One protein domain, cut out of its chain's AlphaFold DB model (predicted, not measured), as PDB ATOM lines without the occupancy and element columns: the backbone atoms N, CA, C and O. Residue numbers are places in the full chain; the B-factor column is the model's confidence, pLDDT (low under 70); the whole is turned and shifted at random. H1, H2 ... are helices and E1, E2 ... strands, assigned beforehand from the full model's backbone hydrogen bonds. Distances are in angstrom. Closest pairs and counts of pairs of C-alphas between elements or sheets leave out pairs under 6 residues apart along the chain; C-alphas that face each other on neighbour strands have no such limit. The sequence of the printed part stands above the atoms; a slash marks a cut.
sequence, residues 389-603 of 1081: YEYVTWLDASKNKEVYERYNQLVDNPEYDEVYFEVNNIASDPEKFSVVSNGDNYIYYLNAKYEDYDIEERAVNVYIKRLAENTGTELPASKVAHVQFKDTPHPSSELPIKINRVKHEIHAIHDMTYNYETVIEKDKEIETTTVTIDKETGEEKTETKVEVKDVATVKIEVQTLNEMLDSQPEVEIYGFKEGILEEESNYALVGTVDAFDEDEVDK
ATOM      1  N   TYR A 389      13.769 -29.928  29.241       70.44
ATOM      2  CA  TYR A 389      12.875 -29.923  30.413       70.44
ATOM      3  C   TYR A 389      12.408 -28.507  30.791       70.44
ATOM      4  O   TYR A 389      11.218 -28.308  31.046       70.44
ATOM      5  N   GLU A 390      13.304 -27.507  30.812       72.12
ATOM      6  CA  GLU A 390      12.920 -26.109  31.079       72.12
ATOM      7  C   GLU A 390      11.933 -25.581  30.022       72.12
ATOM      8  O   GLU A 390      11.053 -24.782  30.358       72.12
ATOM      9  N   TYR A 391      12.035 -26.034  28.766       88.31
ATOM     10  CA  TYR A 391      11.132 -25.621  27.695       88.31
ATOM     11  C   TYR A 391       9.749 -26.286  27.780       88.31
ATOM     12  O   TYR A 391       8.753 -25.568  27.732       88.31
ATOM     13  N   VAL A 392       9.664 -27.605  27.993       80.25
ATOM     14  CA  VAL A 392       8.380 -28.313  28.194       80.25
ATOM     15  C   VAL A 392       7.661 -27.790  29.446       80.25
ATOM     16  O   VAL A 392       6.491 -27.416  29.382       80.25
ATOM     17  N   THR A 393       8.388 -27.607  30.554       77.06
ATOM     18  CA  THR A 393       7.843 -26.996  31.785       77.06
ATOM     19  C   THR A 393       7.313 -25.576  31.539       77.06
ATOM     20  O   THR A 393       6.326 -25.149  32.146       77.06
ATOM     21  N   TRP A 394       7.961 -24.808  30.655       85.69
ATOM     22  CA  TRP A 394       7.493 -23.476  30.270       85.69
ATOM     23  C   TRP A 394       6.231 -23.527  29.396       85.69
ATOM     24  O   TRP A 394       5.342 -22.695  29.596       85.69
ATOM     25  N   LEU A 395       6.129 -24.495  28.480       88.25
ATOM     26  CA  LEU A 395       4.943 -24.719  27.649       88.25
ATOM     27  C   LEU A 395       3.719 -25.062  28.508       88.25
ATOM     28  O   LEU A 395       2.719 -24.347  28.431       88.25
ATOM     29  N   ASP A 396       3.832 -26.038  29.417       81.38
ATOM     30  CA  ASP A 396       2.784 -26.367  30.396       81.38
ATOM     31  C   ASP A 396       2.344 -25.127  31.187       81.38
ATOM     32  O   ASP A 396       1.161 -24.782  31.245       81.38
ATOM     33  N   ALA A 397       3.299 -24.416  31.796       76.44
ATOM     34  CA  ALA A 397       3.012 -23.235  32.606       76.44
ATOM     35  C   ALA A 397       2.392 -22.083  31.791       76.44
ATOM     36  O   ALA A 397       1.675 -21.248  32.355       76.44
ATOM     37  N   SER A 398       2.649 -22.027  30.480       86.62
ATOM     38  CA  SER A 398       2.036 -21.068  29.563       86.62
ATOM     39  C   SER A 398       0.609 -21.482  29.192       86.62
ATOM     40  O   SER A 398      -0.312 -20.696  29.414       86.62
ATOM     41  N   LYS A 399       0.403 -22.718  28.710       87.56
ATOM     42  CA  LYS A 399      -0.899 -23.224  28.240       87.56
ATOM     43  C   LYS A 399      -1.929 -23.292  29.375       87.56
ATOM     44  O   LYS A 399      -3.015 -22.738  29.232       87.56
ATOM     45  N   ASN A 400      -1.559 -23.800  30.558       82.44
ATOM     46  CA  ASN A 400      -2.428 -23.790  31.750       82.44
ATOM     47  C   ASN A 400      -2.887 -22.375  32.138       82.44
ATOM     48  O   ASN A 400      -4.051 -22.143  32.471       82.44
ATOM     49  N   LYS A 401      -1.968 -21.403  32.090       85.81
ATOM     50  CA  LYS A 401      -2.286 -20.000  32.369       85.81
ATOM     51  C   LYS A 401      -3.215 -19.423  31.297       85.81
ATOM     52  O   LYS A 401      -4.083 -18.618  31.629       85.81
ATOM     53  N   GLU A 402      -3.012 -19.790  30.037       89.12
ATOM     54  CA  GLU A 402      -3.809 -19.329  28.903       89.12
ATOM     55  C   GLU A 402      -5.248 -19.852  28.968       89.12
ATOM     56  O   GLU A 402      -6.171 -19.042  28.950       89.12
ATOM     57  N   VAL A 403      -5.433 -21.161  29.176       88.44
ATOM     58  CA  VAL A 403      -6.730 -21.816  29.429       88.44
ATOM     59  C   VAL A 403      -7.490 -21.109  30.559       88.44
ATOM     60  O   VAL A 403      -8.647 -20.712  30.398       88.44
ATOM     61  N   TYR A 404      -6.822 -20.866  31.692       87.44
ATOM     62  CA  TYR A 404      -7.430 -20.172  32.829       87.44
ATOM     63  C   TYR A 404      -7.776 -18.705  32.513       87.44
ATOM     64  O   TYR A 404      -8.853 -18.223  32.876       87.44
ATOM     65  N   GLU A 405      -6.900 -17.971  31.818       90.06
ATOM     66  CA  GLU A 405      -7.187 -16.600  31.377       90.06
ATOM     67  C   GLU A 405      -8.297 -16.551  30.314       90.06
ATOM     68  O   GLU A 405      -9.040 -15.568  30.289       90.06
ATOM     69  N   ARG A 406      -8.458 -17.583  29.476       91.75
ATOM     70  CA  ARG A 406      -9.539 -17.708  28.488       91.75
ATOM     71  C   ARG A 406     -10.886 -17.951  29.160       91.75
ATOM     72  O   ARG A 406     -11.810 -17.179  28.915       91.75
ATOM     73  N   TYR A 407     -10.981 -18.932  30.057       91.75
ATOM     74  CA  TYR A 407     -12.193 -19.181  30.847       91.75
ATOM     75  C   TYR A 407     -12.649 -17.913  31.587       91.75
ATOM     76  O   TYR A 407     -13.795 -17.482  31.462       91.75
ATOM     77  N   ASN A 408     -11.725 -17.224  32.268       91.69
ATOM     78  CA  ASN A 408     -12.044 -15.974  32.961       91.69
ATOM     79  C   ASN A 408     -12.479 -14.841  32.009       91.69
ATOM     80  O   ASN A 408     -13.296 -14.016  32.407       91.69
ATOM     81  N   GLN A 409     -11.979 -14.781  30.767       93.44
ATOM     82  CA  GLN A 409     -12.445 -13.804  29.768       93.44
ATOM     83  C   GLN A 409     -13.892 -14.053  29.329       93.44
ATOM     84  O   GLN A 409     -14.612 -13.086  29.089       93.44
ATOM     85  N   LEU A 410     -14.313 -15.317  29.236       93.06
ATOM     86  CA  LEU A 410     -15.692 -15.685  28.909       93.06
ATOM     87  C   LEU A 410     -16.624 -15.368  30.089       93.06
ATOM     88  O   LEU A 410     -17.642 -14.718  29.893       93.06
ATOM     89  N   VAL A 411     -16.223 -15.703  31.322       90.50
ATOM     90  CA  VAL A 411     -16.987 -15.401  32.554       90.50
ATOM     91  C   VAL A 411     -17.133 -13.890  32.827       90.50
ATOM     92  O   VAL A 411     -18.138 -13.456  33.392       90.50
ATOM     93  N   ASP A 412     -16.157 -13.058  32.437       91.31
ATOM     94  CA  ASP A 412     -16.259 -11.586  32.532       91.31
ATOM     95  C   ASP A 412     -17.015 -10.961  31.322       91.31
ATOM     96  O   ASP A 412     -17.227  -9.740  31.315       91.31
ATOM     97  N   ASN A 413     -17.432 -11.747  30.309       91.50
ATOM     98  CA  ASN A 413     -18.145 -11.273  29.112       91.50
ATOM     99  C   ASN A 413     -19.681 -11.363  29.266       91.50
ATOM    100  O   ASN A 413     -20.225 -12.461  29.263       91.50
ATOM    101  N   PRO A 414     -20.423 -10.238  29.302       86.81
ATOM    102  CA  PRO A 414     -21.878 -10.229  29.490       86.81
ATOM    103  C   PRO A 414     -22.684 -10.581  28.219       86.81
ATOM    104  O   PRO A 414     -23.806 -10.103  28.068       86.81
ATOM    105  N   GLU A 415     -22.095 -11.330  27.284       89.50
ATOM    106  CA  GLU A 415     -22.801 -11.937  26.142       89.50
ATOM    107  C   GLU A 415     -23.213 -13.386  26.435       89.50
ATOM    108  O   GLU A 415     -24.111 -13.889  25.775       89.50
ATOM    109  N   TYR A 416     -22.587 -14.038  27.421       89.69
ATOM    110  CA  TYR A 416     -22.881 -15.419  27.800       89.69
ATOM    111  C   TYR A 416     -23.564 -15.446  29.170       89.69
ATOM    112  O   TYR A 416     -23.125 -14.762  30.102       89.69
ATOM    113  N   ASP A 417     -24.631 -16.231  29.287       86.12
ATOM    114  CA  ASP A 417     -25.360 -16.451  30.536       86.12
ATOM    115  C   ASP A 417     -24.632 -17.470  31.423       86.12
ATOM    116  O   ASP A 417     -24.518 -17.277  32.637       86.12
ATOM    117  N   GLU A 418     -24.096 -18.531  30.810       86.31
ATOM    118  CA  GLU A 418     -23.373 -19.617  31.478       86.31
ATOM    119  C   GLU A 418     -22.080 -19.971  30.724       86.31
ATOM    120  O   GLU A 418     -21.986 -19.853  29.499       86.31
ATOM    121  N   VAL A 419     -21.049 -20.375  31.476       87.94
ATOM    122  CA  VAL A 419     -19.734 -20.740  30.929       87.94
ATOM    123  C   VAL A 419     -19.281 -22.066  31.525       87.94
ATOM    124  O   VAL A 419     -19.112 -22.168  32.742       87.94
ATOM    125  N   TYR A 420     -19.051 -23.059  30.668       84.31
ATOM    126  CA  TYR A 420     -18.598 -24.393  31.058       84.31
ATOM    127  C   TYR A 420     -17.095 -24.582  30.834       84.31
ATOM    128  O   TYR A 420     -16.434 -23.842  30.097       84.31
ATOM    129  N   PHE A 421     -16.556 -25.592  31.509       80.75
ATOM    130  CA  PHE A 421     -15.148 -25.958  31.492       80.75
ATOM    131  C   PHE A 421     -15.057 -27.485  31.443       80.75
ATOM    132  O   PHE A 421     -15.441 -28.165  32.397       80.75
ATOM    133  N   GLU A 422     -14.605 -28.025  30.318       76.94
ATOM    134  CA  GLU A 422     -14.603 -29.458  30.018       76.94
ATOM    135  C   GLU A 422     -13.185 -29.925  29.700       76.94
ATOM    136  O   GLU A 422     -12.475 -29.279  28.934       76.94
ATOM    137  N   VAL A 423     -12.782 -31.066  30.260       71.00
ATOM    138  CA  VAL A 423     -11.500 -31.726  29.980       71.00
ATOM    139  C   VAL A 423     -11.807 -33.127  29.475       71.00
ATOM    140  O   VAL A 423     -12.461 -33.894  30.178       71.00
ATOM    141  N   ASN A 424     -11.393 -33.447  28.249       73.00
ATOM    142  CA  ASN A 424     -11.737 -34.684  27.536       73.00
ATOM    143  C   ASN A 424     -13.260 -34.948  27.542       73.00
ATOM    144  O   ASN A 424     -13.718 -36.058  27.800       73.00
ATOM    145  N   ASN A 425     -14.049 -33.892  27.297       72.62
ATOM    146  CA  ASN A 425     -15.521 -33.855  27.377       72.62
ATOM    147  C   ASN A 425     -16.125 -34.137  28.778       72.62
ATOM    148  O   ASN A 425     -17.332 -34.339  28.898       72.62
ATOM    149  N   ILE A 426     -15.325 -34.104  29.854       53.50
ATOM    150  CA  ILE A 426     -15.788 -34.232  31.248       53.50
ATOM    151  C   ILE A 426     -15.790 -32.860  31.935       53.50
ATOM    152  O   ILE A 426     -14.746 -32.209  32.062       53.50
ATOM    153  N   ALA A 427     -16.953 -32.434  32.437       66.38
ATOM    154  CA  ALA A 427     -17.106 -31.196  33.203       66.38
ATOM    155  C   ALA A 427     -16.149 -31.159  34.413       66.38
ATOM    156  O   ALA A 427     -16.126 -32.074  35.238       66.38
ATOM    157  N   SER A 428     -15.337 -30.105  34.502       64.56
ATOM    158  CA  SER A 428     -14.149 -30.040  35.363       64.56
ATOM    159  C   SER A 428     -14.029 -28.701  36.100       64.56
ATOM    160  O   SER A 428     -14.597 -27.692  35.694       64.56
ATOM    161  N   ASP A 429     -13.276 -28.673  37.205       67.75
ATOM    162  CA  ASP A 429     -13.120 -27.474  38.042       67.75
ATOM    163  C   ASP A 429     -11.923 -26.600  37.594       67.75
ATOM    164  O   ASP A 429     -10.769 -27.005  37.791       67.75
ATOM    165  N   PRO A 430     -12.151 -25.378  37.069       69.94
ATOM    166  CA  PRO A 430     -11.093 -24.490  36.586       69.94
ATOM    167  C   PRO A 430     -10.197 -23.895  37.687       69.94
ATOM    168  O   PRO A 430      -9.140 -23.358  37.367       69.94
ATOM    169  N   GLU A 431     -10.563 -23.965  38.975       66.94
ATOM    170  CA  GLU A 431      -9.655 -23.613  40.083       66.94
ATOM    171  C   GLU A 431      -8.758 -24.786  40.524       66.94
ATOM    172  O   GLU A 431      -7.799 -24.570  41.273       66.94
ATOM    173  N   LYS A 432      -9.049 -26.019  40.078       54.94
ATOM    174  CA  LYS A 432      -8.247 -27.225  40.368       54.94
ATOM    175  C   LYS A 432      -7.485 -27.772  39.158       54.94
ATOM    176  O   LYS A 432      -6.567 -28.565  39.349       54.94
ATOM    177  N   PHE A 433      -7.861 -27.380  37.944       69.38
ATOM    178  CA  PHE A 433      -7.257 -27.878  36.714       69.38
ATOM    179  C   PHE A 433      -5.800 -27.421  36.521       69.38
ATOM    180  O   PHE A 433      -5.473 -26.241  36.657       69.38
ATOM    181  N   SER A 434      -4.940 -28.374  36.160       65.19
ATOM    182  CA  SER A 434      -3.599 -28.160  35.615       65.19
ATOM    183  C   SER A 434      -3.148 -29.439  34.910       65.19
ATOM    184  O   SER A 434      -3.348 -30.530  35.441       65.19
ATOM    185  N   VAL A 435      -2.490 -29.305  33.761       64.75
ATOM    186  CA  VAL A 435      -1.692 -30.366  33.122       64.75
ATOM    187  C   VAL A 435      -0.230 -30.186  33.522       64.75
ATOM    188  O   VAL A 435       0.230 -29.049  33.653       64.75
ATOM    189  N   VAL A 436       0.496 -31.283  33.717       63.34
ATOM    190  CA  VAL A 436       1.965 -31.293  33.777       63.34
ATOM    191  C   VAL A 436       2.439 -32.447  32.907       63.34
ATOM    192  O   VAL A 436       2.213 -33.605  33.253       63.34
ATOM    193  N   SER A 437       3.062 -32.122  31.780       62.44
ATOM    194  CA  SER A 437       3.589 -33.091  30.826       62.44
ATOM    195  C   SER A 437       4.701 -33.921  31.468       62.44
ATOM    196  O   SER A 437       5.542 -33.388  32.198       62.44
ATOM    197  N   ASN A 438       4.755 -35.219  31.166       57.25
ATOM    198  CA  ASN A 438       5.939 -36.015  31.474       57.25
ATOM    199  C   ASN A 438       7.084 -35.548  30.557       57.25
ATOM    200  O   ASN A 438       7.055 -35.769  29.348       57.25
ATOM    201  N   GLY A 439       8.081 -34.873  31.135       56.16
ATOM    202  CA  GLY A 439       9.246 -34.382  30.398       56.16
ATOM    203  C   GLY A 439      10.165 -35.499  29.896       56.16
ATOM    204  O   GLY A 439      10.766 -35.336  28.839       56.16
ATOM    205  N   ASP A 440      10.228 -36.635  30.593       52.03
ATOM    206  CA  ASP A 440      11.024 -37.808  30.212       52.03
ATOM    207  C   ASP A 440      10.521 -38.368  28.875       52.03
ATOM    208  O   ASP A 440      11.334 -38.683  28.013       52.03
ATOM    209  N   ASN A 441       9.206 -38.360  28.620       63.84
ATOM    210  CA  ASN A 441       8.639 -38.742  27.318       63.84
ATOM    211  C   ASN A 441       9.118 -37.824  26.179       63.84
ATOM    212  O   ASN A 441       9.392 -38.301  25.080       63.84
ATOM    213  N   TYR A 442       9.319 -36.526  26.435       72.56
ATOM    214  CA  TYR A 442       9.949 -35.627  25.459       72.56
ATOM    215  C   TYR A 442      11.460 -35.891  25.309       72.56
ATOM    216  O   TYR A 442      12.005 -35.661  24.233       72.56
ATOM    217  N   ILE A 443      12.150 -36.410  26.333       67.88
ATOM    218  CA  ILE A 443      13.546 -36.869  26.213       67.88
ATOM    219  C   ILE A 443      13.630 -38.190  25.430       67.88
ATOM    220  O   ILE A 443      14.526 -38.332  24.597       67.88
ATOM    221  N   TYR A 444      12.686 -39.120  25.618       63.53
ATOM    222  CA  TYR A 444      12.581 -40.347  24.823       63.53
ATOM    223  C   TYR A 444      12.278 -40.037  23.357       63.53
ATOM    224  O   TYR A 444      12.994 -40.526  22.493       63.53
ATOM    225  N   TYR A 445      11.322 -39.148  23.065       78.38
ATOM    226  CA  TYR A 445      11.068 -38.648  21.707       78.38
ATOM    227  C   TYR A 445      12.320 -38.008  21.073       78.38
ATOM    228  O   TYR A 445      12.647 -38.309  19.925       78.38
ATOM    229  N   LEU A 446      13.066 -37.179  21.817       72.81
ATOM    230  CA  LEU A 446      14.322 -36.592  21.330       72.81
ATOM    231  C   LEU A 446      15.359 -37.673  21.008       72.81
ATOM    232  O   LEU A 446      15.950 -37.654  19.928       72.81
ATOM    233  N   ASN A 447      15.554 -38.635  21.913       64.62
ATOM    234  CA  ASN A 447      16.494 -39.726  21.691       64.62
ATOM    235  C   ASN A 447      16.031 -40.704  20.603       64.62
ATOM    236  O   ASN A 447      16.883 -41.308  19.978       64.62
ATOM    237  N   ALA A 448      14.732 -40.872  20.369       66.62
ATOM    238  CA  ALA A 448      14.214 -41.725  19.306       66.62
ATOM    239  C   ALA A 448      14.429 -41.085  17.926       66.62
ATOM    240  O   ALA A 448      14.978 -41.707  17.019       66.62
ATOM    241  N   LYS A 449      14.042 -39.813  17.790       80.62
ATOM    242  CA  LYS A 449      13.958 -39.131  16.498       80.62
ATOM    243  C   LYS A 449      15.234 -38.430  16.046       80.62
ATOM    244  O   LYS A 449      15.597 -38.477  14.876       80.62
ATOM    245  N   TYR A 450      15.890 -37.729  16.961       79.25
ATOM    246  CA  TYR A 450      17.080 -36.933  16.649       79.25
ATOM    247  C   TYR A 450      18.358 -37.591  17.128       79.25
ATOM    248  O   TYR A 450      19.428 -37.314  16.599       79.25
ATOM    249  N   GLU A 451      18.242 -38.405  18.178       68.81
ATOM    250  CA  GLU A 451      19.364 -38.975  18.912       68.81
ATOM    251  C   GLU A 451      20.369 -37.908  19.415       68.81
ATOM    252  O   GLU A 451      21.483 -38.215  19.831       68.81
ATOM    253  N   ASP A 452      19.939 -36.648  19.464       70.44
ATOM    254  CA  ASP A 452      20.559 -35.527  20.162       70.44
ATOM    255  C   ASP A 452      19.452 -34.811  20.952       70.44
ATOM    256  O   ASP A 452      18.265 -34.843  20.617       70.44
ATOM    257  N   TYR A 453      19.850 -34.167  22.039       76.88
ATOM    258  CA  TYR A 453      18.982 -33.392  22.908       76.88
ATOM    259  C   TYR A 453      19.031 -31.887  22.574       76.88
ATOM    260  O   TYR A 453      18.340 -31.101  23.227       76.88
ATOM    261  N   ASP A 454      19.836 -31.452  21.589       81.62
ATOM    262  CA  ASP A 454      19.888 -30.061  21.119       81.62
ATOM    263  C   ASP A 454      18.581 -29.624  20.434       81.62
ATOM    264  O   ASP A 454      18.418 -29.631  19.212       81.62
ATOM    265  N   ILE A 455      17.646 -29.126  21.247       86.88
ATOM    266  CA  ILE A 455      16.387 -28.543  20.778       86.88
ATOM    267  C   ILE A 455      16.589 -27.346  19.818       86.88
ATOM    268  O   ILE A 455      15.666 -26.951  19.104       86.88
ATOM    269  N   GLU A 456      17.773 -26.732  19.781       89.56
ATOM    270  CA  GLU A 456      18.120 -25.643  18.867       89.56
ATOM    271  C   GLU A 456      18.698 -26.141  17.516       89.56
ATOM    272  O   GLU A 456      18.971 -25.306  16.637       89.56
ATOM    273  N   GLU A 457      18.809 -27.460  17.291       87.19
ATOM    274  CA  GLU A 457      19.086 -28.064  15.979       87.19
ATOM    275  C   GLU A 457      17.889 -27.924  15.003       87.19
ATOM    276  O   GLU A 457      16.763 -27.585  15.372       87.19
ATOM    277  N   ARG A 458      18.144 -28.108  13.702       86.62
ATOM    278  CA  ARG A 458      17.249 -27.848  12.575       86.62
ATOM    279  C   ARG A 458      16.472 -29.093  12.108       86.62
ATOM    280  O   ARG A 458      16.775 -29.648  11.051       86.62
ATOM    281  N   ALA A 459      15.393 -29.419  12.822       88.62
ATOM    282  CA  ALA A 459      14.428 -30.489  12.506       88.62
ATOM    283  C   ALA A 459      14.059 -30.652  11.014       88.62
ATOM    284  O   ALA A 459      13.942 -31.768  10.521       88.62
ATOM    285  N   VAL A 460      13.949 -29.544  10.268       88.06
ATOM    286  CA  VAL A 460      13.608 -29.509   8.827       88.06
ATOM    287  C   VAL A 460      14.491 -30.417   7.953       88.06
ATOM    288  O   VAL A 460      14.060 -30.823   6.880       88.06
ATOM    289  N   ASN A 461      15.712 -30.746   8.385       87.12
ATOM    290  CA  ASN A 461      16.577 -31.669   7.650       87.12
ATOM    291  C   ASN A 461      15.999 -33.102   7.580       87.12
ATOM    292  O   ASN A 461      16.131 -33.730   6.532       87.12
ATOM    293  N   VAL A 462      15.334 -33.587   8.640       88.12
ATOM    294  CA  VAL A 462      14.749 -34.946   8.713       88.12
ATOM    295  C   VAL A 462      13.642 -35.101   7.672       88.12
ATOM    296  O   VAL A 462      13.711 -35.962   6.803       88.12
ATOM    297  N   TYR A 463      12.686 -34.173   7.653       90.25
ATOM    298  CA  TYR A 463      11.583 -34.184   6.686       90.25
ATOM    299  C   TYR A 463      12.020 -34.009   5.233       90.25
ATOM    300  O   TYR A 463      11.333 -34.457   4.322       90.25
ATOM    301  N   ILE A 464      13.169 -33.373   4.993       87.19
ATOM    302  CA  ILE A 464      13.761 -33.300   3.654       87.19
ATOM    303  C   ILE A 464      14.344 -34.654   3.229       87.19
ATOM    304  O   ILE A 464      14.218 -34.990   2.052       87.19
ATOM    305  N   LYS A 465      14.948 -35.418   4.155       87.25
ATOM    306  CA  LYS A 465      15.396 -36.802   3.919       87.25
ATOM    307  C   LYS A 465      14.174 -37.671   3.568       87.25
ATOM    308  O   LYS A 465      14.073 -38.108   2.422       87.25
ATOM    309  N   ARG A 466      13.170 -37.721   4.457       88.38
ATOM    310  CA  ARG A 466      11.931 -38.504   4.275       88.38
ATOM    311  C   ARG A 466      11.140 -38.125   3.015       88.38
ATOM    312  O   ARG A 466      10.658 -38.996   2.303       88.38
ATOM    313  N   LEU A 467      11.052 -36.838   2.658       87.56
ATOM    314  CA  LEU A 467      10.406 -36.421   1.403       87.56
ATOM    315  C   LEU A 467      11.194 -36.866   0.162       87.56
ATOM    316  O   LEU A 467      10.584 -37.240  -0.840       87.56
ATOM    317  N   ALA A 468      12.528 -36.826   0.201       85.94
ATOM    318  CA  ALA A 468      13.356 -37.309  -0.901       85.94
ATOM    319  C   ALA A 468      13.281 -38.839  -1.049       85.94
ATOM    320  O   ALA A 468      13.318 -39.326  -2.175       85.94
ATOM    321  N   GLU A 469      13.109 -39.571   0.050       83.75
ATOM    322  CA  GLU A 469      12.889 -41.022   0.070       83.75
ATOM    323  C   GLU A 469      11.494 -41.380  -0.472       83.75
ATOM    324  O   GLU A 469      11.394 -42.077  -1.481       83.75
ATOM    325  N   ASN A 470      10.426 -40.793   0.079       81.31
ATOM    326  CA  ASN A 470       9.040 -41.081  -0.316       81.31
ATOM    327  C   ASN A 470       8.691 -40.632  -1.755       81.31
ATOM    328  O   ASN A 470       7.717 -41.117  -2.330       81.31
ATOM    329  N   THR A 471       9.439 -39.689  -2.353       80.69
ATOM    330  CA  THR A 471       9.104 -39.099  -3.674       80.69
ATOM    331  C   THR A 471      10.244 -39.087  -4.699       80.69
ATOM    332  O   THR A 471      10.073 -38.559  -5.802       80.69
ATOM    333  N   GLY A 472      11.434 -39.581  -4.349       76.69
ATOM    334  CA  GLY A 472      12.643 -39.486  -5.181       76.69
ATOM    335  C   GLY A 472      13.150 -38.055  -5.443       76.69
ATOM    336  O   GLY A 472      14.032 -37.862  -6.282       76.69
ATOM    337  N   THR A 473      12.586 -37.030  -4.789       74.62
ATOM    338  CA  THR A 473      12.796 -35.616  -5.153       74.62
ATOM    339  C   THR A 473      13.724 -34.888  -4.172       74.62
ATOM    340  O   THR A 473      13.289 -34.361  -3.150       74.62
ATOM    341  N   GLU A 474      15.015 -34.775  -4.515       78.00
ATOM    342  CA  GLU A 474      15.985 -33.989  -3.733       78.00
ATOM    343  C   GLU A 474      15.599 -32.498  -3.629       78.00
ATOM    344  O   GLU A 474      15.687 -31.725  -4.595       78.00
ATOM    345  N   LEU A 475      15.281 -32.047  -2.414       76.31
ATOM    346  CA  LEU A 475      14.986 -30.648  -2.107       76.31
ATOM    347  C   LEU A 475      16.074 -30.033  -1.215       76.31
ATOM    348  O   LEU A 475      16.185 -30.371  -0.040       76.31
ATOM    349  N   PRO A 476      16.890 -29.081  -1.710       77.38
ATOM    350  CA  PRO A 476      17.928 -28.477  -0.886       77.38
ATOM    351  C   PRO A 476      17.300 -27.651   0.240       77.38
ATOM    352  O   PRO A 476      16.460 -26.786  -0.014       77.38
ATOM    353  N   ALA A 477      17.788 -27.821   1.471       73.31
ATOM    354  CA  ALA A 477      17.260 -27.182   2.683       73.31
ATOM    355  C   ALA A 477      17.369 -25.638   2.744       73.31
ATOM    356  O   ALA A 477      17.132 -25.033   3.790       73.31
ATOM    357  N   SER A 478      17.736 -24.979   1.644       73.94
ATOM    358  CA  SER A 478      17.616 -23.532   1.419       73.94
ATOM    359  C   SER A 478      16.365 -23.128   0.620       73.94
ATOM    360  O   SER A 478      16.118 -21.934   0.469       73.94
ATOM    361  N   LYS A 479      15.591 -24.096   0.100       75.94
ATOM    362  CA  LYS A 479      14.302 -23.891  -0.587       75.94
ATOM    363  C   LYS A 479      13.076 -24.140   0.296       75.94
ATOM    364  O   LYS A 479      12.014 -23.616  -0.030       75.94
ATOM    365  N   VAL A 480      13.210 -24.905   1.380       79.88
ATOM    366  CA  VAL A 480      12.149 -25.079   2.387       79.88
ATOM    367  C   VAL A 480      12.115 -23.847   3.296       79.88
ATOM    368  O   VAL A 480      13.160 -23.394   3.767       79.88
ATOM    369  N   ALA A 481      10.920 -23.297   3.495       78.31
ATOM    370  CA  ALA A 481      10.641 -22.126   4.320       78.31
ATOM    371  C   ALA A 481      10.280 -22.522   5.760       78.31
ATOM    372  O   ALA A 481      10.820 -21.969   6.720       78.31
ATOM    373  N   HIS A 482       9.402 -23.516   5.900       86.06
ATOM    374  CA  HIS A 482       9.043 -24.156   7.161       86.06
ATOM    375  C   HIS A 482       8.444 -25.541   6.899       86.06
ATOM    376  O   HIS A 482       8.077 -25.869   5.771       86.06
ATOM    377  N   VAL A 483       8.342 -26.329   7.960       91.19
ATOM    378  CA  VAL A 483       7.474 -27.509   8.037       91.19
ATOM    379  C   VAL A 483       6.374 -27.199   9.057       91.19
ATOM    380  O   VAL A 483       6.556 -26.327   9.909       91.19
ATOM    381  N   GLN A 484       5.220 -27.840   8.965       92.19
ATOM    382  CA  GLN A 484       4.171 -27.792   9.986       92.19
ATOM    383  C   GLN A 484       3.503 -29.163  10.046       92.19
ATOM    384  O   GLN A 484       3.385 -29.815   9.016       92.19
ATOM    385  N   PHE A 485       3.055 -29.602  11.216       90.88
ATOM    386  CA  PHE A 485       2.085 -30.696  11.277       90.88
ATOM    387  C   PHE A 485       0.786 -30.262  10.595       90.88
ATOM    388  O   PHE A 485       0.403 -29.092  10.669       90.88
ATOM    389  N   LYS A 486       0.139 -31.210   9.926       85.81
ATOM    390  CA  LYS A 486      -1.065 -30.990   9.122       85.81
ATOM    391  C   LYS A 486      -2.294 -30.673   9.984       85.81
ATOM    392  O   LYS A 486      -3.013 -29.722   9.698       85.81
ATOM    393  N   ASP A 487      -2.474 -31.437  11.061       79.19
ATOM    394  CA  ASP A 487      -3.695 -31.461  11.877       79.19
ATOM    395  C   ASP A 487      -3.462 -30.995  13.338       79.19
ATOM    396  O   ASP A 487      -4.254 -31.284  14.232       79.19
ATOM    397  N   THR A 488      -2.371 -30.264  13.623       75.44
ATOM    398  CA  THR A 488      -2.118 -29.722  14.975       75.44
ATOM    399  C   THR A 488      -3.133 -28.631  15.346       75.44
ATOM    400  O   THR A 488      -3.279 -27.664  14.601       75.44
ATOM    401  N   PRO A 489      -3.768 -28.693  16.530       76.62
ATOM    402  CA  PRO A 489      -4.583 -27.601  17.060       76.62
ATOM    403  C   PRO A 489      -3.765 -26.326  17.312       76.62
ATOM    404  O   PRO A 489      -2.601 -26.392  17.702       76.62
ATOM    405  N   HIS A 490      -4.367 -25.141  17.174       75.25
ATOM    406  CA  HIS A 490      -3.690 -23.864  17.465       75.25
ATOM    407  C   HIS A 490      -4.491 -22.996  18.451       75.25
ATOM    408  O   HIS A 490      -5.038 -21.960  18.069       75.25
ATOM    409  N   PRO A 491      -4.553 -23.360  19.747       66.94
ATOM    410  CA  PRO A 491      -5.376 -22.645  20.731       66.94
ATOM    411  C   PRO A 491      -5.003 -21.162  20.881       66.94
ATOM    412  O   PRO A 491      -5.841 -20.301  21.145       66.94
ATOM    413  N   SER A 492      -3.714 -20.874  20.689       65.00
ATOM    414  CA  SER A 492      -3.074 -19.591  20.981       65.00
ATOM    415  C   SER A 492      -2.922 -18.674  19.753       65.00
ATOM    416  O   SER A 492      -2.362 -17.579  19.876       65.00
ATOM    417  N   SER A 493      -3.317 -19.125  18.553       71.44
ATOM    418  CA  SER A 493      -2.880 -18.548  17.270       71.44
ATOM    419  C   SER A 493      -3.821 -18.908  16.111       71.44
ATOM    420  O   SER A 493      -4.187 -20.059  15.952       71.44
ATOM    421  N   GLU A 494      -4.118 -17.962  15.213       67.69
ATOM    422  CA  GLU A 494      -4.808 -18.253  13.935       67.69
ATOM    423  C   GLU A 494      -3.901 -18.973  12.906       67.69
ATOM    424  O   GLU A 494      -4.333 -19.261  11.793       67.69
ATOM    425  N   LEU A 495      -2.623 -19.215  13.237       76.00
ATOM    426  CA  LEU A 495      -1.599 -19.745  12.329       76.00
ATOM    427  C   LEU A 495      -0.778 -20.892  12.949       76.00
ATOM    428  O   LEU A 495      -0.447 -20.807  14.139       76.00
ATOM    429  N   PRO A 496      -0.345 -21.877  12.134       81.50
ATOM    430  CA  PRO A 496       0.449 -23.020  12.577       81.50
ATOM    431  C   PRO A 496       1.836 -22.691  13.116       81.50
ATOM    432  O   PRO A 496       2.495 -21.724  12.715       81.50
ATOM    433  N   ILE A 497       2.313 -23.575  13.995       88.62
ATOM    434  CA  ILE A 497       3.680 -23.561  14.514       88.62
ATOM    435  C   ILE A 497       4.639 -23.966  13.390       88.62
ATOM    436  O   ILE A 497       4.725 -25.119  12.980       88.62
ATOM    437  N   LYS A 498       5.384 -22.979  12.884       90.25
ATOM    438  CA  LYS A 498       6.305 -23.135  11.750       90.25
ATOM    439  C   LYS A 498       7.600 -23.813  12.193       90.25
ATOM    440  O   LYS A 498       8.575 -23.145  12.570       90.25
ATOM    441  N   ILE A 499       7.609 -25.142  12.143       91.56
ATOM    442  CA  ILE A 499       8.753 -25.996  12.451       91.56
ATOM    443  C   ILE A 499       9.949 -25.566  11.601       91.56
ATOM    444  O   ILE A 499       9.915 -25.476  10.373       91.56
ATOM    445  N   ASN A 500      11.011 -25.228  12.321       88.06
ATOM    446  CA  ASN A 500      12.307 -24.800  11.801       88.06
ATOM    447  C   ASN A 500      13.454 -25.356  12.655       88.06
ATOM    448  O   ASN A 500      14.566 -25.532  12.158       88.06
ATOM    449  N   ARG A 501      13.172 -25.624  13.936       91.81
ATOM    450  CA  ARG A 501      14.057 -26.224  14.934       91.81
ATOM    451  C   ARG A 501      13.315 -27.316  15.693       91.81
ATOM    452  O   ARG A 501      12.092 -27.237  15.778       91.81
ATOM    453  N   VAL A 502      14.043 -28.248  16.298       92.25
ATOM    454  CA  VAL A 502      13.484 -29.331  17.130       92.25
ATOM    455  C   VAL A 502      12.597 -28.775  18.259       92.25
ATOM    456  O   VAL A 502      11.505 -29.265  18.512       92.25
ATOM    457  N   LYS A 503      12.972 -27.632  18.842       93.06
ATOM    458  CA  LYS A 503      12.168 -26.847  19.795       93.06
ATOM    459  C   LYS A 503      10.792 -26.424  19.270       93.06
ATOM    460  O   LYS A 503       9.839 -26.362  20.036       93.06
ATOM    461  N   HIS A 504      10.675 -26.093  17.984       92.50
ATOM    462  CA  HIS A 504       9.379 -25.737  17.394       92.50
ATOM    463  C   HIS A 504       8.504 -26.985  17.225       92.50
ATOM    464  O   HIS A 504       7.289 -26.890  17.308       92.50
ATOM    465  N   GLU A 505       9.127 -28.141  17.009       92.69
ATOM    466  CA  GLU A 505       8.440 -29.423  16.907       92.69
ATOM    467  C   GLU A 505       7.926 -29.901  18.264       92.69
ATOM    468  O   GLU A 505       6.751 -30.218  18.376       92.69
ATOM    469  N   ILE A 506       8.744 -29.794  19.320       92.56
ATOM    470  CA  ILE A 506       8.317 -29.994  20.717       92.56
ATOM    471  C   ILE A 506       7.085 -29.139  21.050       92.56
ATOM    472  O   ILE A 506       6.175 -29.608  21.721       92.56
ATOM    473  N   HIS A 507       7.033 -27.893  20.570       92.62
ATOM    474  CA  HIS A 507       5.886 -27.004  20.778       92.62
ATOM    475  C   HIS A 507       4.649 -27.438  19.975       92.62
ATOM    476  O   HIS A 507       3.546 -27.358  20.494       92.62
ATOM    477  N   ALA A 508       4.812 -27.927  18.743       91.69
ATOM    478  CA  ALA A 508       3.693 -28.466  17.968       91.69
ATOM    479  C   ALA A 508       3.152 -29.778  18.567       91.69
ATOM    480  O   ALA A 508       1.945 -29.936  18.695       91.69
ATOM    481  N   ILE A 509       4.037 -30.664  19.030       90.56
ATOM    482  CA  ILE A 509       3.696 -31.892  19.764       90.56
ATOM    483  C   ILE A 509       3.004 -31.569  21.100       90.56
ATOM    484  O   ILE A 509       2.046 -32.242  21.477       90.56
ATOM    485  N   HIS A 510       3.428 -30.509  21.797       91.00
ATOM    486  CA  HIS A 510       2.736 -30.007  22.992       91.00
ATOM    487  C   HIS A 510       1.331 -29.496  22.660       91.00
ATOM    488  O   HIS A 510       0.377 -29.884  23.323       91.00
ATOM    489  N   ASP A 511       1.175 -28.729  21.580       90.62
ATOM    490  CA  ASP A 511      -0.134 -28.270  21.096       90.62
ATOM    491  C   ASP A 511      -1.034 -29.417  20.581       90.62
ATOM    492  O   ASP A 511      -2.254 -29.271  20.591       90.62
ATOM    493  N   MET A 512      -0.470 -30.567  20.185       88.00
ATOM    494  CA  MET A 512      -1.220 -31.794  19.857       88.00
ATOM    495  C   MET A 512      -1.593 -32.637  21.081       88.00
ATOM    496  O   MET A 512      -2.647 -33.267  21.082       88.00
ATOM    497  N   THR A 513      -0.745 -32.679  22.110       86.69
ATOM    498  CA  THR A 513      -0.986 -33.468  23.335       86.69
ATOM    499  C   THR A 513      -1.798 -32.709  24.386       86.69
ATOM    500  O   THR A 513      -2.499 -33.330  25.181       86.69
ATOM    501  N   TYR A 514      -1.758 -31.374  24.371       88.00
ATOM    502  CA  TYR A 514      -2.523 -30.495  25.251       88.00
ATOM    503  C   TYR A 514      -3.071 -29.285  24.474       88.00
ATOM    504  O   TYR A 514      -2.448 -28.218  24.386       88.00
ATOM    505  N   ASN A 515      -4.296 -29.436  23.966       89.94
ATOM    506  CA  ASN A 515      -5.019 -28.383  23.258       89.94
ATOM    507  C   ASN A 515      -6.181 -27.804  24.086       89.94
ATOM    508  O   ASN A 515      -6.567 -28.336  25.129       89.94
ATOM    509  N   TYR A 516      -6.735 -26.685  23.618       91.31
ATOM    510  CA  TYR A 516      -8.064 -26.234  24.023       91.31
ATOM    511  C   TYR A 516      -8.741 -25.466  22.878       91.31
ATOM    512  O   TYR A 516      -8.070 -24.840  22.055       91.31
ATOM    513  N   GLU A 517     -10.069 -25.434  22.875       92.19
ATOM    514  CA  GLU A 517     -10.868 -24.586  21.991       92.19
ATOM    515  C   GLU A 517     -11.908 -23.758  22.772       92.19
ATOM    516  O   GLU A 517     -11.916 -23.678  24.005       92.19
ATOM    517  N   THR A 518     -12.787 -23.052  22.062       91.50
ATOM    518  CA  THR A 518     -13.946 -22.395  22.679       91.50
ATOM    519  C   THR A 518     -15.166 -22.573  21.802       91.50
ATOM    520  O   THR A 518     -15.328 -21.857  20.813       91.50
ATOM    521  N   VAL A 519     -16.046 -23.477  22.214       91.88
ATOM    522  CA  VAL A 519     -17.361 -23.651  21.601       91.88
ATOM    523  C   VAL A 519     -18.287 -22.552  22.123       91.88
ATOM    524  O   VAL A 519     -18.241 -22.202  23.303       91.88
ATOM    525  N   ILE A 520     -19.111 -21.981  21.245       91.69
ATOM    526  CA  ILE A 520     -20.144 -21.002  21.599       91.69
ATOM    527  C   ILE A 520     -21.469 -21.516  21.043       91.69
ATOM    528  O   ILE A 520     -21.628 -21.643  19.830       91.69
ATOM    529  N   GLU A 521     -22.412 -21.793  21.933       89.88
ATOM    530  CA  GLU A 521     -23.746 -22.295  21.616       89.88
ATOM    531  C   GLU A 521     -24.755 -21.198  21.964       89.88
ATOM    532  O   GLU A 521     -24.987 -20.906  23.137       89.88
ATOM    533  N   LYS A 522     -25.316 -20.548  20.941       87.00
ATOM    534  CA  LYS A 522     -26.351 -19.523  21.124       87.00
ATOM    535  C   LYS A 522     -27.739 -20.143  21.183       87.00
ATOM    536  O   LYS A 522     -27.968 -21.179  20.561       87.00
ATOM    537  N   ASP A 523     -28.640 -19.489  21.913       83.94
ATOM    538  CA  ASP A 523     -30.029 -19.925  22.110       83.94
ATOM    539  C   ASP A 523     -30.157 -21.399  22.587       83.94
ATOM    540  O   ASP A 523     -31.086 -22.116  22.210       83.94
ATOM    541  N   LYS A 524     -29.227 -21.880  23.428       81.00
ATOM    542  CA  LYS A 524     -29.198 -23.270  23.908       81.00
ATOM    543  C   LYS A 524     -30.287 -23.521  24.949       81.00
ATOM    544  O   LYS A 524     -30.321 -22.863  25.988       81.00
ATOM    545  N   GLU A 525     -31.149 -24.503  24.694       79.19
ATOM    546  CA  GLU A 525     -32.136 -24.988  25.662       79.19
ATOM    547  C   GLU A 525     -31.455 -25.838  26.748       79.19
ATOM    548  O   GLU A 525     -30.820 -26.854  26.463       79.19
ATOM    549  N   ILE A 526     -31.591 -25.415  28.007       74.06
ATOM    550  CA  ILE A 526     -31.087 -26.116  29.194       74.06
ATOM    551  C   ILE A 526     -32.270 -26.493  30.089       74.06
ATOM    552  O   ILE A 526     -32.944 -25.627  30.651       74.06
ATOM    553  N   GLU A 527     -32.502 -27.795  30.262       71.50
ATOM    554  CA  GLU A 527     -33.444 -28.316  31.254       71.50
ATOM    555  C   GLU A 527     -32.840 -28.259  32.661       71.50
ATOM    556  O   GLU A 527     -31.880 -28.952  32.989       71.50
ATOM    557  N   THR A 528     -33.437 -27.439  33.522       58.53
ATOM    558  CA  THR A 528     -33.101 -27.353  34.946       58.53
ATOM    559  C   THR A 528     -34.198 -28.033  35.758       58.53
ATOM    560  O   THR A 528     -35.311 -27.515  35.873       58.53
ATOM    561  N   THR A 529     -33.891 -29.197  36.332       61.62
ATOM    562  CA  THR A 529     -34.815 -29.948  37.196       61.62
ATOM    563  C   THR A 529     -34.570 -29.608  38.661       61.62
ATOM    564  O   THR A 529     -33.502 -29.887  39.203       61.62
ATOM    565  N   THR A 530     -35.566 -29.007  39.314       58.56
ATOM    566  CA  THR A 530     -35.509 -28.637  40.734       58.56
ATOM    567  C   THR A 530     -36.333 -29.626  41.552       58.56
ATOM    568  O   THR A 530     -37.556 -29.656  41.432       58.56
ATOM    569  N   VAL A 531     -35.681 -30.421  42.402       60.59
ATOM    570  CA  VAL A 531     -36.368 -31.278  43.383       60.59
ATOM    571  C   VAL A 531     -36.539 -30.493  44.679       60.59
ATOM    572  O   VAL A 531     -35.561 -30.094  45.311       60.59
ATOM    573  N   THR A 532     -37.788 -30.257  45.074       69.19
ATOM    574  CA  THR A 532     -38.139 -29.557  46.312       69.19
ATOM    575  C   THR A 532     -38.761 -30.551  47.280       69.19
ATOM    576  O   THR A 532     -39.860 -31.038  47.035       69.19
ATOM    577  N   ILE A 533     -38.067 -30.850  48.380       60.38
ATOM    578  CA  ILE A 533     -38.593 -31.722  49.438       60.38
ATOM    579  C   ILE A 533     -39.434 -30.878  50.394       60.38
ATOM    580  O   ILE A 533     -38.923 -29.924  50.995       60.38
ATOM    581  N   ASP A 534     -40.711 -31.224  50.545       68.31
ATOM    582  CA  ASP A 534     -41.569 -30.603  51.548       68.31
ATOM    583  C   ASP A 534     -41.125 -31.011  52.966       68.31
ATOM    584  O   ASP A 534     -40.853 -32.177  53.251       68.31
ATOM    585  N   LYS A 535     -41.013 -30.032  53.870       57.03
ATOM    586  CA  LYS A 535     -40.397 -30.232  55.194       57.03
ATOM    587  C   LYS A 535     -41.346 -30.757  56.269       57.03
ATOM    588  O   LYS A 535     -40.863 -31.094  57.348       57.03
ATOM    589  N   GLU A 536     -42.649 -30.800  56.005       58.34
ATOM    590  CA  GLU A 536     -43.653 -31.293  56.954       58.34
ATOM    591  C   GLU A 536     -44.203 -32.664  56.534       58.34
ATOM    592  O   GLU A 536     -44.505 -33.488  57.395       58.34
ATOM    593  N   THR A 537     -44.268 -32.940  55.227       67.50
ATOM    594  CA  THR A 537     -44.762 -34.210  54.661       67.50
ATOM    595  C   THR A 537     -43.657 -35.150  54.173       67.50
ATOM    596  O   THR A 537     -43.843 -36.365  54.200       67.50
ATOM    597  N   GLY A 538     -42.504 -34.619  53.753       56.19
ATOM    598  CA  GLY A 538     -41.417 -35.398  53.151       56.19
ATOM    599  C   GLY A 538     -41.624 -35.767  51.677       56.19
ATOM    600  O   GLY A 538     -40.828 -36.538  51.148       56.19
ATOM    601  N   GLU A 539     -42.656 -35.245  51.005       51.84
ATOM    602  CA  GLU A 539     -42.869 -35.494  49.573       51.84
ATOM    603  C   GLU A 539     -41.815 -34.775  48.710       51.84
ATOM    604  O   GLU A 539     -41.534 -33.586  48.889       51.84
ATOM    605  N   GLU A 540     -41.244 -35.494  47.737       60.50
ATOM    606  CA  GLU A 540     -40.353 -34.928  46.721       60.50
ATOM    607  C   GLU A 540     -41.170 -34.347  45.561       60.50
ATOM    608  O   GLU A 540     -41.743 -35.079  44.751       60.50
ATOM    609  N   LYS A 541     -41.203 -33.015  45.446       64.00
ATOM    610  CA  LYS A 541     -41.823 -32.331  44.309       64.00
ATOM    611  C   LYS A 541     -40.767 -31.936  43.278       64.00
ATOM    612  O   LYS A 541     -40.035 -30.963  43.460       64.00
ATOM    613  N   THR A 542     -40.722 -32.680  42.179       58.34
ATOM    614  CA  THR A 542     -39.827 -32.429  41.039       58.34
ATOM    615  C   THR A 542     -40.469 -31.467  40.042       58.34
ATOM    616  O   THR A 542     -41.574 -31.712  39.561       58.34
ATOM    617  N   GLU A 543     -39.779 -30.374  39.718       66.81
ATOM    618  CA  GLU A 543     -40.253 -29.334  38.801       66.81
ATOM    619  C   GLU A 543     -39.155 -29.016  37.767       66.81
ATOM    620  O   GLU A 543     -38.108 -28.457  38.102       66.81
ATOM    621  N   THR A 544     -39.367 -29.428  36.513       61.38
ATOM    622  CA  THR A 544     -38.423 -29.227  35.399       61.38
ATOM    623  C   THR A 544     -38.783 -27.980  34.603       61.38
ATOM    624  O   THR A 544     -39.941 -27.767  34.246       61.38
ATOM    625  N   LYS A 545     -37.776 -27.155  34.309       74.88
ATOM    626  CA  LYS A 545     -37.914 -25.906  33.562       74.88
ATOM    627  C   LYS A 545     -36.863 -25.829  32.456       74.88
ATOM    628  O   LYS A 545     -35.673 -25.890  32.751       74.88
ATOM    629  N   VAL A 546     -37.299 -25.624  31.216       73.50
ATOM    630  CA  VAL A 546     -36.414 -25.263  30.098       73.50
ATOM    631  C   VAL A 546     -36.074 -23.772  30.192       73.50
ATOM    632  O   VAL A 546     -36.970 -22.934  30.333       73.50
ATOM    633  N   GLU A 547     -34.792 -23.425  30.104       79.31
ATOM    634  CA  GLU A 547     -34.313 -22.050  29.923       79.31
ATOM    635  C   GLU A 547     -33.431 -21.960  28.672       79.31
ATOM    636  O   GLU A 547     -32.531 -22.774  28.499       79.31
ATOM    637  N   VAL A 548     -33.679 -20.964  27.818       82.31
ATOM    638  CA  VAL A 548     -32.838 -20.645  26.650       82.31
ATOM    639  C   VAL A 548     -31.716 -19.707  27.094       82.31
ATOM    640  O   VAL A 548     -32.010 -18.683  27.721       82.31
ATOM    641  N   LYS A 549     -30.457 -20.052  26.801       85.25
ATOM    642  CA  LYS A 549     -29.250 -19.335  27.258       85.25
ATOM    643  C   LYS A 549     -28.182 -19.252  26.169       85.25
ATOM    644  O   LYS A 549     -28.003 -20.200  25.407       85.25
ATOM    645  N   ASP A 550     -27.419 -18.161  26.148       88.25
ATOM    646  CA  ASP A 550     -26.179 -18.089  25.367       88.25
ATOM    647  C   ASP A 550     -25.026 -18.686  26.190       88.25
ATOM    648  O   ASP A 550     -24.693 -18.195  27.272       88.25
ATOM    649  N   VAL A 551     -24.413 -19.756  25.684       89.81
ATOM    650  CA  VAL A 551     -23.452 -20.593  26.415       89.81
ATOM    651  C   VAL A 551     -22.082 -20.566  25.740       89.81
ATOM    652  O   VAL A 551     -21.974 -20.617  24.514       89.81
ATOM    653  N   ALA A 552     -21.014 -20.526  26.540       92.81
ATOM    654  CA  ALA A 552     -19.645 -20.702  26.053       92.81
ATOM    655  C   ALA A 552     -18.917 -21.814  26.821       92.81
ATOM    656  O   ALA A 552     -18.843 -21.782  28.047       92.81
ATOM    657  N   THR A 553     -18.314 -22.763  26.112       91.44
ATOM    658  CA  THR A 553     -17.584 -23.886  26.715       91.44
ATOM    659  C   THR A 553     -16.110 -23.797  26.357       91.44
ATOM    660  O   THR A 553     -15.748 -23.793  25.178       91.44
ATOM    661  N   VAL A 554     -15.240 -23.758  27.369       92.44
ATOM    662  CA  VAL A 554     -13.813 -24.044  27.174       92.44
ATOM    663  C   VAL A 554     -13.658 -25.558  27.175       92.44
ATOM    664  O   VAL A 554     -13.699 -26.176  28.240       92.44
ATOM    665  N   LYS A 555     -13.527 -26.144  25.983       89.44
ATOM    666  CA  LYS A 555     -13.162 -27.552  25.815       89.44
ATOM    667  C   LYS A 555     -11.651 -27.676  25.785       89.44
ATOM    668  O   LYS A 555     -10.981 -26.858  25.162       89.44
ATOM    669  N   ILE A 556     -11.132 -28.669  26.488       87.44
ATOM    670  CA  ILE A 556      -9.708 -28.942  26.647       87.44
ATOM    671  C   ILE A 556      -9.502 -30.415  26.339       87.44
ATOM    672  O   ILE A 556     -10.212 -31.259  26.891       87.44
ATOM    673  N   GLU A 557      -8.515 -30.725  25.513       83.25
ATOM    674  CA  GLU A 557      -8.148 -32.101  25.196       83.25
ATOM    675  C   GLU A 557      -6.717 -32.359  25.660       83.25
ATOM    676  O   GLU A 557      -5.807 -31.560  25.420       83.25
ATOM    677  N   VAL A 558      -6.544 -33.461  26.385       78.38
ATOM    678  CA  VAL A 558      -5.278 -33.895  26.971       78.38
ATOM    679  C   VAL A 558      -5.097 -35.379  26.687       78.38
ATOM    680  O   VAL A 558      -5.750 -36.226  27.310       78.38
ATOM    681  N   GLN A 559      -4.196 -35.671  25.757       74.06
ATOM    682  CA  GLN A 559      -3.784 -37.016  25.369       74.06
ATOM    683  C   GLN A 559      -2.297 -37.223  25.674       74.06
ATOM    684  O   GLN A 559      -1.512 -36.276  25.764       74.06
ATOM    685  N   THR A 560      -1.907 -38.474  25.870       70.00
ATOM    686  CA  THR A 560      -0.511 -38.874  26.035       70.00
ATOM    687  C   THR A 560       0.267 -38.703  24.729       70.00
ATOM    688  O   THR A 560      -0.297 -38.627  23.637       70.00
ATOM    689  N   LEU A 561       1.598 -38.665  24.832       72.12
ATOM    690  CA  LEU A 561       2.459 -38.650  23.649       72.12
ATOM    691  C   LEU A 561       2.334 -39.953  22.832       72.12
ATOM    692  O   LEU A 561       2.500 -39.921  21.620       72.12
ATOM    693  N   ASN A 562       1.962 -41.059  23.482       67.19
ATOM    694  CA  ASN A 562       1.669 -42.342  22.849       67.19
ATOM    695  C   ASN A 562       0.379 -42.261  22.009       67.19
ATOM    696  O   ASN A 562       0.432 -42.464  20.806       67.19
ATOM    697  N   GLU A 563      -0.749 -41.833  22.592       70.38
ATOM    698  CA  GLU A 563      -2.009 -41.619  21.847       70.38
ATOM    699  C   GLU A 563      -1.823 -40.677  20.635       70.38
ATOM    700  O   GLU A 563      -2.432 -40.878  19.584       70.38
ATOM    701  N   MET A 564      -0.920 -39.692  20.745       84.12
ATOM    702  CA  MET A 564      -0.530 -38.813  19.636       84.12
ATOM    703  C   MET A 564       0.282 -39.548  18.550       84.12
ATOM    704  O   MET A 564       0.005 -39.361  17.367       84.12
ATOM    705  N   LEU A 565       1.242 -40.408  18.906       79.81
ATOM    706  CA  LEU A 565       2.025 -41.201  17.943       79.81
ATOM    707  C   LEU A 565       1.185 -42.279  17.242       79.81
ATOM    708  O   LEU A 565       1.276 -42.420  16.022       79.81
ATOM    709  N   ASP A 566       0.320 -42.980  17.979       76.31
ATOM    710  CA  ASP A 566      -0.592 -43.992  17.427       76.31
ATOM    711  C   ASP A 566      -1.647 -43.393  16.474       76.31
ATOM    712  O   ASP A 566      -2.246 -44.120  15.682       76.31
ATOM    713  N   SER A 567      -1.833 -42.063  16.474       82.38
ATOM    714  CA  SER A 567      -2.651 -41.357  15.475       82.38
ATOM    715  C   SER A 567      -1.993 -41.215  14.089       82.38
ATOM    716  O   SER A 567      -2.644 -40.721  13.169       82.38
ATOM    717  N   GLN A 568      -0.732 -41.647  13.930       86.38
ATOM    718  CA  GLN A 568       0.074 -41.549  12.698       86.38
ATOM    719  C   GLN A 568       0.064 -40.135  12.070       86.38
ATOM    720  O   GLN A 568      -0.414 -39.934  10.952       86.38
ATOM    721  N   PRO A 569       0.571 -39.117  12.789       90.12
ATOM    722  CA  PRO A 569       0.429 -37.722  12.385       90.12
ATOM    723  C   PRO A 569       1.298 -37.358  11.172       90.12
ATOM    724  O   PRO A 569       2.476 -37.702  11.115       90.12
ATOM    725  N   GLU A 570       0.751 -36.582  10.233       93.56
ATOM    726  CA  GLU A 570       1.462 -36.077   9.046       93.56
ATOM    727  C   GLU A 570       2.050 -34.664   9.245       93.56
ATOM    728  O   GLU A 570       1.493 -33.819   9.958       93.56
ATOM    729  N   VAL A 571       3.128 -34.356   8.514       92.38
ATOM    730  CA  VAL A 571       3.656 -32.996   8.325       92.38
ATOM    731  C   VAL A 571       3.632 -32.538   6.866       92.38
ATOM    732  O   VAL A 571       4.005 -33.247   5.933       92.38
ATOM    733  N   GLU A 572       3.270 -31.274   6.683       92.69
ATOM    734  CA  GLU A 572       3.313 -30.537   5.429       92.69
ATOM    735  C   GLU A 572       4.622 -29.739   5.293       92.69
ATOM    736  O   GLU A 572       4.998 -28.944   6.166       92.69
ATOM    737  N   ILE A 573       5.305 -29.886   4.157       91.00
ATOM    738  CA  ILE A 573       6.587 -29.227   3.876       91.00
ATOM    739  C   ILE A 573       6.360 -28.045   2.925       91.00
ATOM    740  O   ILE A 573       5.963 -28.232   1.773       91.00
ATOM    741  N   TYR A 574       6.657 -26.818   3.370       88.44
ATOM    742  CA  TYR A 574       6.414 -25.588   2.604       88.44
ATOM    743  C   TYR A 574       7.696 -24.980   2.028       88.44
ATOM    744  O   TYR A 574       8.695 -24.794   2.723       88.44
ATOM    745  N   GLY A 575       7.668 -24.606   0.747       84.81
ATOM    746  CA  GLY A 575       8.816 -24.078   0.005       84.81
ATOM    747  C   GLY A 575       8.575 -22.718  -0.650       84.81
ATOM    748  O   GLY A 575       7.442 -22.324  -0.919       84.81
ATOM    749  N   PHE A 576       9.659 -21.990  -0.929       77.81
ATOM    750  CA  PHE A 576       9.609 -20.699  -1.631       77.81
ATOM    751  C   PHE A 576       9.370 -20.893  -3.136       77.81
ATOM    752  O   PHE A 576      10.208 -21.500  -3.807       77.81
ATOM    753  N   LYS A 577       8.294 -20.312  -3.690       62.47
ATOM    754  CA  LYS A 577       7.942 -20.452  -5.121       62.47
ATOM    755  C   LYS A 577       9.038 -19.957  -6.080       62.47
ATOM    756  O   LYS A 577       9.465 -20.709  -6.950       62.47
ATOM    757  N   GLU A 578       9.533 -18.726  -5.906       57.38
ATOM    758  CA  GLU A 578      10.449 -18.081  -6.877       57.38
ATOM    759  C   GLU A 578      11.734 -17.473  -6.268       57.38
ATOM    760  O   GLU A 578      12.453 -16.710  -6.914       57.38
ATOM    761  N   GLY A 579      12.081 -17.822  -5.024       51.31
ATOM    762  CA  GLY A 579      13.369 -17.437  -4.419       51.31
ATOM    763  C   GLY A 579      13.515 -15.957  -4.027       51.31
ATOM    764  O   GLY A 579      14.634 -15.502  -3.771       51.31
ATOM    765  N   ILE A 580      12.405 -15.220  -3.948       46.34
ATOM    766  CA  ILE A 580      12.306 -13.908  -3.293       46.34
ATOM    767  C   ILE A 580      11.752 -14.126  -1.874       46.34
ATOM    768  O   ILE A 580      10.869 -14.954  -1.670       46.34
ATOM    769  N   LEU A 581      12.308 -13.413  -0.891       51.19
ATOM    770  CA  LEU A 581      11.931 -13.494   0.526       51.19
ATOM    771  C   LEU A 581      10.948 -12.370   0.917       51.19
ATOM    772  O   LEU A 581      10.901 -11.337   0.256       51.19
ATOM    773  N   GLU A 582      10.292 -12.556   2.070       50.41
ATOM    774  CA  GLU A 582       9.601 -11.539   2.898       50.41
ATOM    775  C   GLU A 582       8.083 -11.274   2.707       50.41
ATOM    776  O   GLU A 582       7.579 -10.333   3.311       50.41
ATOM    777  N   GLU A 583       7.306 -12.146   2.043       51.91
ATOM    778  CA  GLU A 583       5.836 -12.220   2.254       51.91
ATOM    779  C   GLU A 583       5.320 -13.669   2.348       51.91
ATOM    780  O   GLU A 583       5.716 -14.529   1.560       51.91
ATOM    781  N   GLU A 584       4.410 -13.942   3.294       55.03
ATOM    782  CA  GLU A 584       3.904 -15.300   3.588       55.03
ATOM    783  C   GLU A 584       2.966 -15.875   2.512       55.03
ATOM    784  O   GLU A 584       2.731 -17.079   2.461       55.03
ATOM    785  N   SER A 585       2.482 -15.026   1.607       55.84
ATOM    786  CA  SER A 585       1.682 -15.371   0.424       55.84
ATOM    787  C   SER A 585       2.441 -16.207  -0.625       55.84
ATOM    788  O   SER A 585       1.822 -16.817  -1.500       55.84
ATOM    789  N   ASN A 586       3.778 -16.252  -0.554       63.78
ATOM    790  CA  ASN A 586       4.647 -16.822  -1.592       63.78
ATOM    791  C   ASN A 586       5.144 -18.255  -1.322       63.78
ATOM    792  O   ASN A 586       6.015 -18.756  -2.044       63.78
ATOM    793  N   TYR A 587       4.582 -18.937  -0.323       77.69
ATOM    794  CA  TYR A 587       4.853 -20.356  -0.087       77.69
ATOM    795  C   TYR A 587       4.028 -21.266  -1.017       77.69
ATOM    796  O   TYR A 587       2.960 -20.890  -1.514       77.69
ATOM    797  N   ALA A 588       4.545 -22.465  -1.269       80.69
ATOM    798  CA  ALA A 588       3.832 -23.604  -1.844       80.69
ATOM    799  C   ALA A 588       3.965 -24.798  -0.896       80.69
ATOM    800  O   ALA A 588       5.050 -24.989  -0.345       80.69
ATOM    801  N   LEU A 589       2.918 -25.614  -0.769       86.88
ATOM    802  CA  LEU A 589       3.080 -26.994  -0.319       86.88
ATOM    803  C   LEU A 589       3.966 -27.718  -1.344       86.88
ATOM    804  O   LEU A 589       3.754 -27.581  -2.551       86.88
ATOM    805  N   VAL A 590       4.991 -28.417  -0.866       86.12
ATOM    806  CA  VAL A 590       5.957 -29.158  -1.694       86.12
ATOM    807  C   VAL A 590       5.684 -30.659  -1.636       86.12
ATOM    808  O   VAL A 590       5.881 -31.356  -2.626       86.12
ATOM    809  N   GLY A 591       5.198 -31.127  -0.490       87.69
ATOM    810  CA  GLY A 591       4.756 -32.489  -0.240       87.69
ATOM    811  C   GLY A 591       4.327 -32.646   1.215       87.69
ATOM    812  O   GLY A 591       4.598 -31.769   2.043       87.69
ATOM    813  N   THR A 592       3.685 -33.771   1.497       92.06
ATOM    814  CA  THR A 592       3.316 -34.223   2.840       92.06
ATOM    815  C   THR A 592       4.055 -35.531   3.102       92.06
ATOM    816  O   THR A 592       4.255 -36.310   2.168       92.06
ATOM    817  N   VAL A 593       4.520 -35.736   4.331       92.00
ATOM    818  CA  VAL A 593       5.152 -36.980   4.793       92.00
ATOM    819  C   VAL A 593       4.718 -37.266   6.221       92.00
ATOM    820  O   VAL A 593       4.344 -36.348   6.953       92.00
ATOM    821  N   ASP A 594       4.835 -38.516   6.638       90.94
ATOM    822  CA  ASP A 594       4.627 -38.937   8.018       90.94
ATOM    823  C   ASP A 594       5.575 -38.166   8.946       90.94
ATOM    824  O   ASP A 594       6.765 -37.977   8.649       90.94
ATOM    825  N   ALA A 595       5.066 -37.681  10.079       89.50
ATOM    826  CA  ALA A 595       5.882 -36.958  11.047       89.50
ATOM    827  C   ALA A 595       6.903 -37.880  11.720       89.50
ATOM    828  O   ALA A 595       7.978 -37.416  12.096       89.50
ATOM    829  N   PHE A 596       6.606 -39.175  11.806       87.19
ATOM    830  CA  PHE A 596       7.470 -40.225  12.334       87.19
ATOM    831  C   PHE A 596       7.547 -41.374  11.328       87.19
ATOM    832  O   PHE A 596       6.565 -41.622  10.632       87.19
ATOM    833  N   ASP A 597       8.692 -42.046  11.234       81.38
ATOM    834  CA  ASP A 597       8.793 -43.341  10.549       81.38
ATOM    835  C   ASP A 597       8.793 -44.504  11.553       81.38
ATOM    836  O   ASP A 597       8.740 -44.301  12.767       81.38
ATOM    837  N   GLU A 598       8.777 -45.731  11.038       71.19
ATOM    838  CA  GLU A 598       8.622 -46.948  11.838       71.19
ATOM    839  C   GLU A 598       9.810 -47.166  12.795       71.19
ATOM    840  O   GLU A 598       9.589 -47.400  13.982       71.19
ATOM    841  N   ASP A 599      11.053 -46.942  12.342       67.50
ATOM    842  CA  ASP A 599      12.254 -46.932  13.196       67.50
ATOM    843  C   ASP A 599      12.155 -45.847  14.301       67.50
ATOM    844  O   ASP A 599      12.509 -46.102  15.453       67.50
ATOM    845  N   GLU A 600      11.664 -44.635  14.002       74.25
ATOM    846  CA  GLU A 600      11.463 -43.571  15.007       74.25
ATOM    847  C   GLU A 600      10.382 -43.915  16.049       74.25
ATOM    848  O   GLU A 600      10.537 -43.577  17.227       74.25
ATOM    849  N   VAL A 601       9.293 -44.579  15.647       68.31
ATOM    850  CA  VAL A 601       8.222 -45.011  16.560       68.31
ATOM    851  C   VAL A 601       8.680 -46.197  17.415       68.31
ATOM    852  O   VAL A 601       8.475 -46.193  18.631       68.31
ATOM    853  N   ASP A 602       9.363 -47.176  16.831       59.06
ATOM    854  CA  ASP A 602       9.837 -48.365  17.546       59.06
ATOM    855  C   ASP A 602      11.005 -48.059  18.503       59.06
ATOM    856  O   ASP A 602      11.182 -48.754  19.504       59.06
ATOM    857  N   LYS A 603      11.756 -46.970  18.280       58.62
ATOM    858  CA  LYS A 603      12.680 -46.397  19.283       58.62
ATOM    859  C   LYS A 603      11.969 -45.785  20.497       58.62
ATOM    860  O   LYS A 603      12.611 -45.603  21.535       58.62
TER     861      LYS A 603
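Overview. This is residues 389 to 603 of the 1081 residues of the protein "Peptidase C51 domain-containing protein" of Enterococcus durans (UniProt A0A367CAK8). A body of helices with a small three-stranded sheet at one end sends out a long two-stranded hairpin, E3 and E4, which bends partway along and reaches far out as an arm. The near half of the hairpin takes E1 beside it as a third strand, with the long helix H1 over this sheet; H4 joins this part to the small sheet of E2, E5 and E6, which H3 crosses. The printed part has 215 residues with six named helices and six named strands, in the order H1 E1 H2 H3 E2 H4 E3 E4 H5 E5 E6 H6; the class is mixed, helices and strands. The sheet E1 E4 E3 is mixed, the sheet E2 E5 E6 all antiparallel. The whole is loose, with a radius of gyration of the C-alphas of 23.1 A, and it spans 84 by 38 by 29 A, a rod whose length owes much to the hairpin.

Arrangement. E3, residues 514 to 533, and E4, residues 540 to 558, form an antiparallel hairpin; N 517 and O 555 are within hydrogen-bond range at 2.8 A, and N 532 and O 541 at 2.9 A. E3 bends by 87 degrees at residue 522 and E4 by 89 degrees at residue 550. E1, residues 418 to 423, is parallel to E4, with N 422 and O 554 2.9 A apart. This sheet is strongly twisted, and E4 is its inner strand. H1, residues 389 to 411, is on it at a height of 9.8 A, over E4 and only just over E3, where 3 of its C-alphas fall; it runs slantwise to the strands, at 34 degrees to E4 on the local plane. Sheet and H1 make two layers, with the helix on one face. H4, residues 502 to 513, touches H1 with residues 506 to 510 alone, at a steep tilt of 43 degrees, the same way; the closest C-alphas, of Leu 395 and His 507, are 7.3 A apart. H4 is on both sheets. In the second sheet E5, residues 570 to 576, is the inner strand between E2, residues 480 to 485, and E6, residues 587 to 594. N 484 and O 572 are 3.0 A apart, and N 573 and O 591 2.9 A; E5 and E6 are a hairpin. H3, residues 460 to 471, is on this sheet at a height of 8.2 A and runs across the strands, at 71 degrees to E6 on the local plane. This sheet with H3 and H4 also makes two layers. H2, residues 439 to 449, touches H1 at a steep tilt of 59 degrees, opposite ways, with C-alphas 389 and 439 5.7 A apart as the closest. H5, residues 561 to 566, touches H4 about perpendicular, at 80 degrees, closest at C-alphas 513 and 561, 6.2 A. H6, residues 598 to 602, only just touches H2, with 3 pairs of C-alphas within 8 A, the closest being Lys 449 and Glu 600 at 5.3 A. Every O i to N i+4 pair is within hydrogen-bond range in H2, H3, H4, H5 and H6; in H1 it is 18 of 19.

Along the chain. E3 measures 43.4 A from first to last C-alpha, from (-2.523, -30.495, 25.251) to (-38.593, -31.722, 49.438), and E4 40.3 A. H1 begins at C-alpha 389, (12.875, -29.923, 30.413), and measures 33.3 A. E5 measures 20.4 A, E6 20.3 A and E1 17.0 A. H6 ends at C-alpha 602, (9.837, -48.365, 17.546).

Size, cuts and confidence. The two C-alphas farthest apart are those of Glu 474 and Glu 536, 85.1 A. The printed part has no cut. The links E1 to H2, with 15 residues, and E2 to H4, with 16, are long. The mean pLDDT of the printed part is 78.4; among the residues under 70 are 426 to 441, 528 to 544 and 577 to 586.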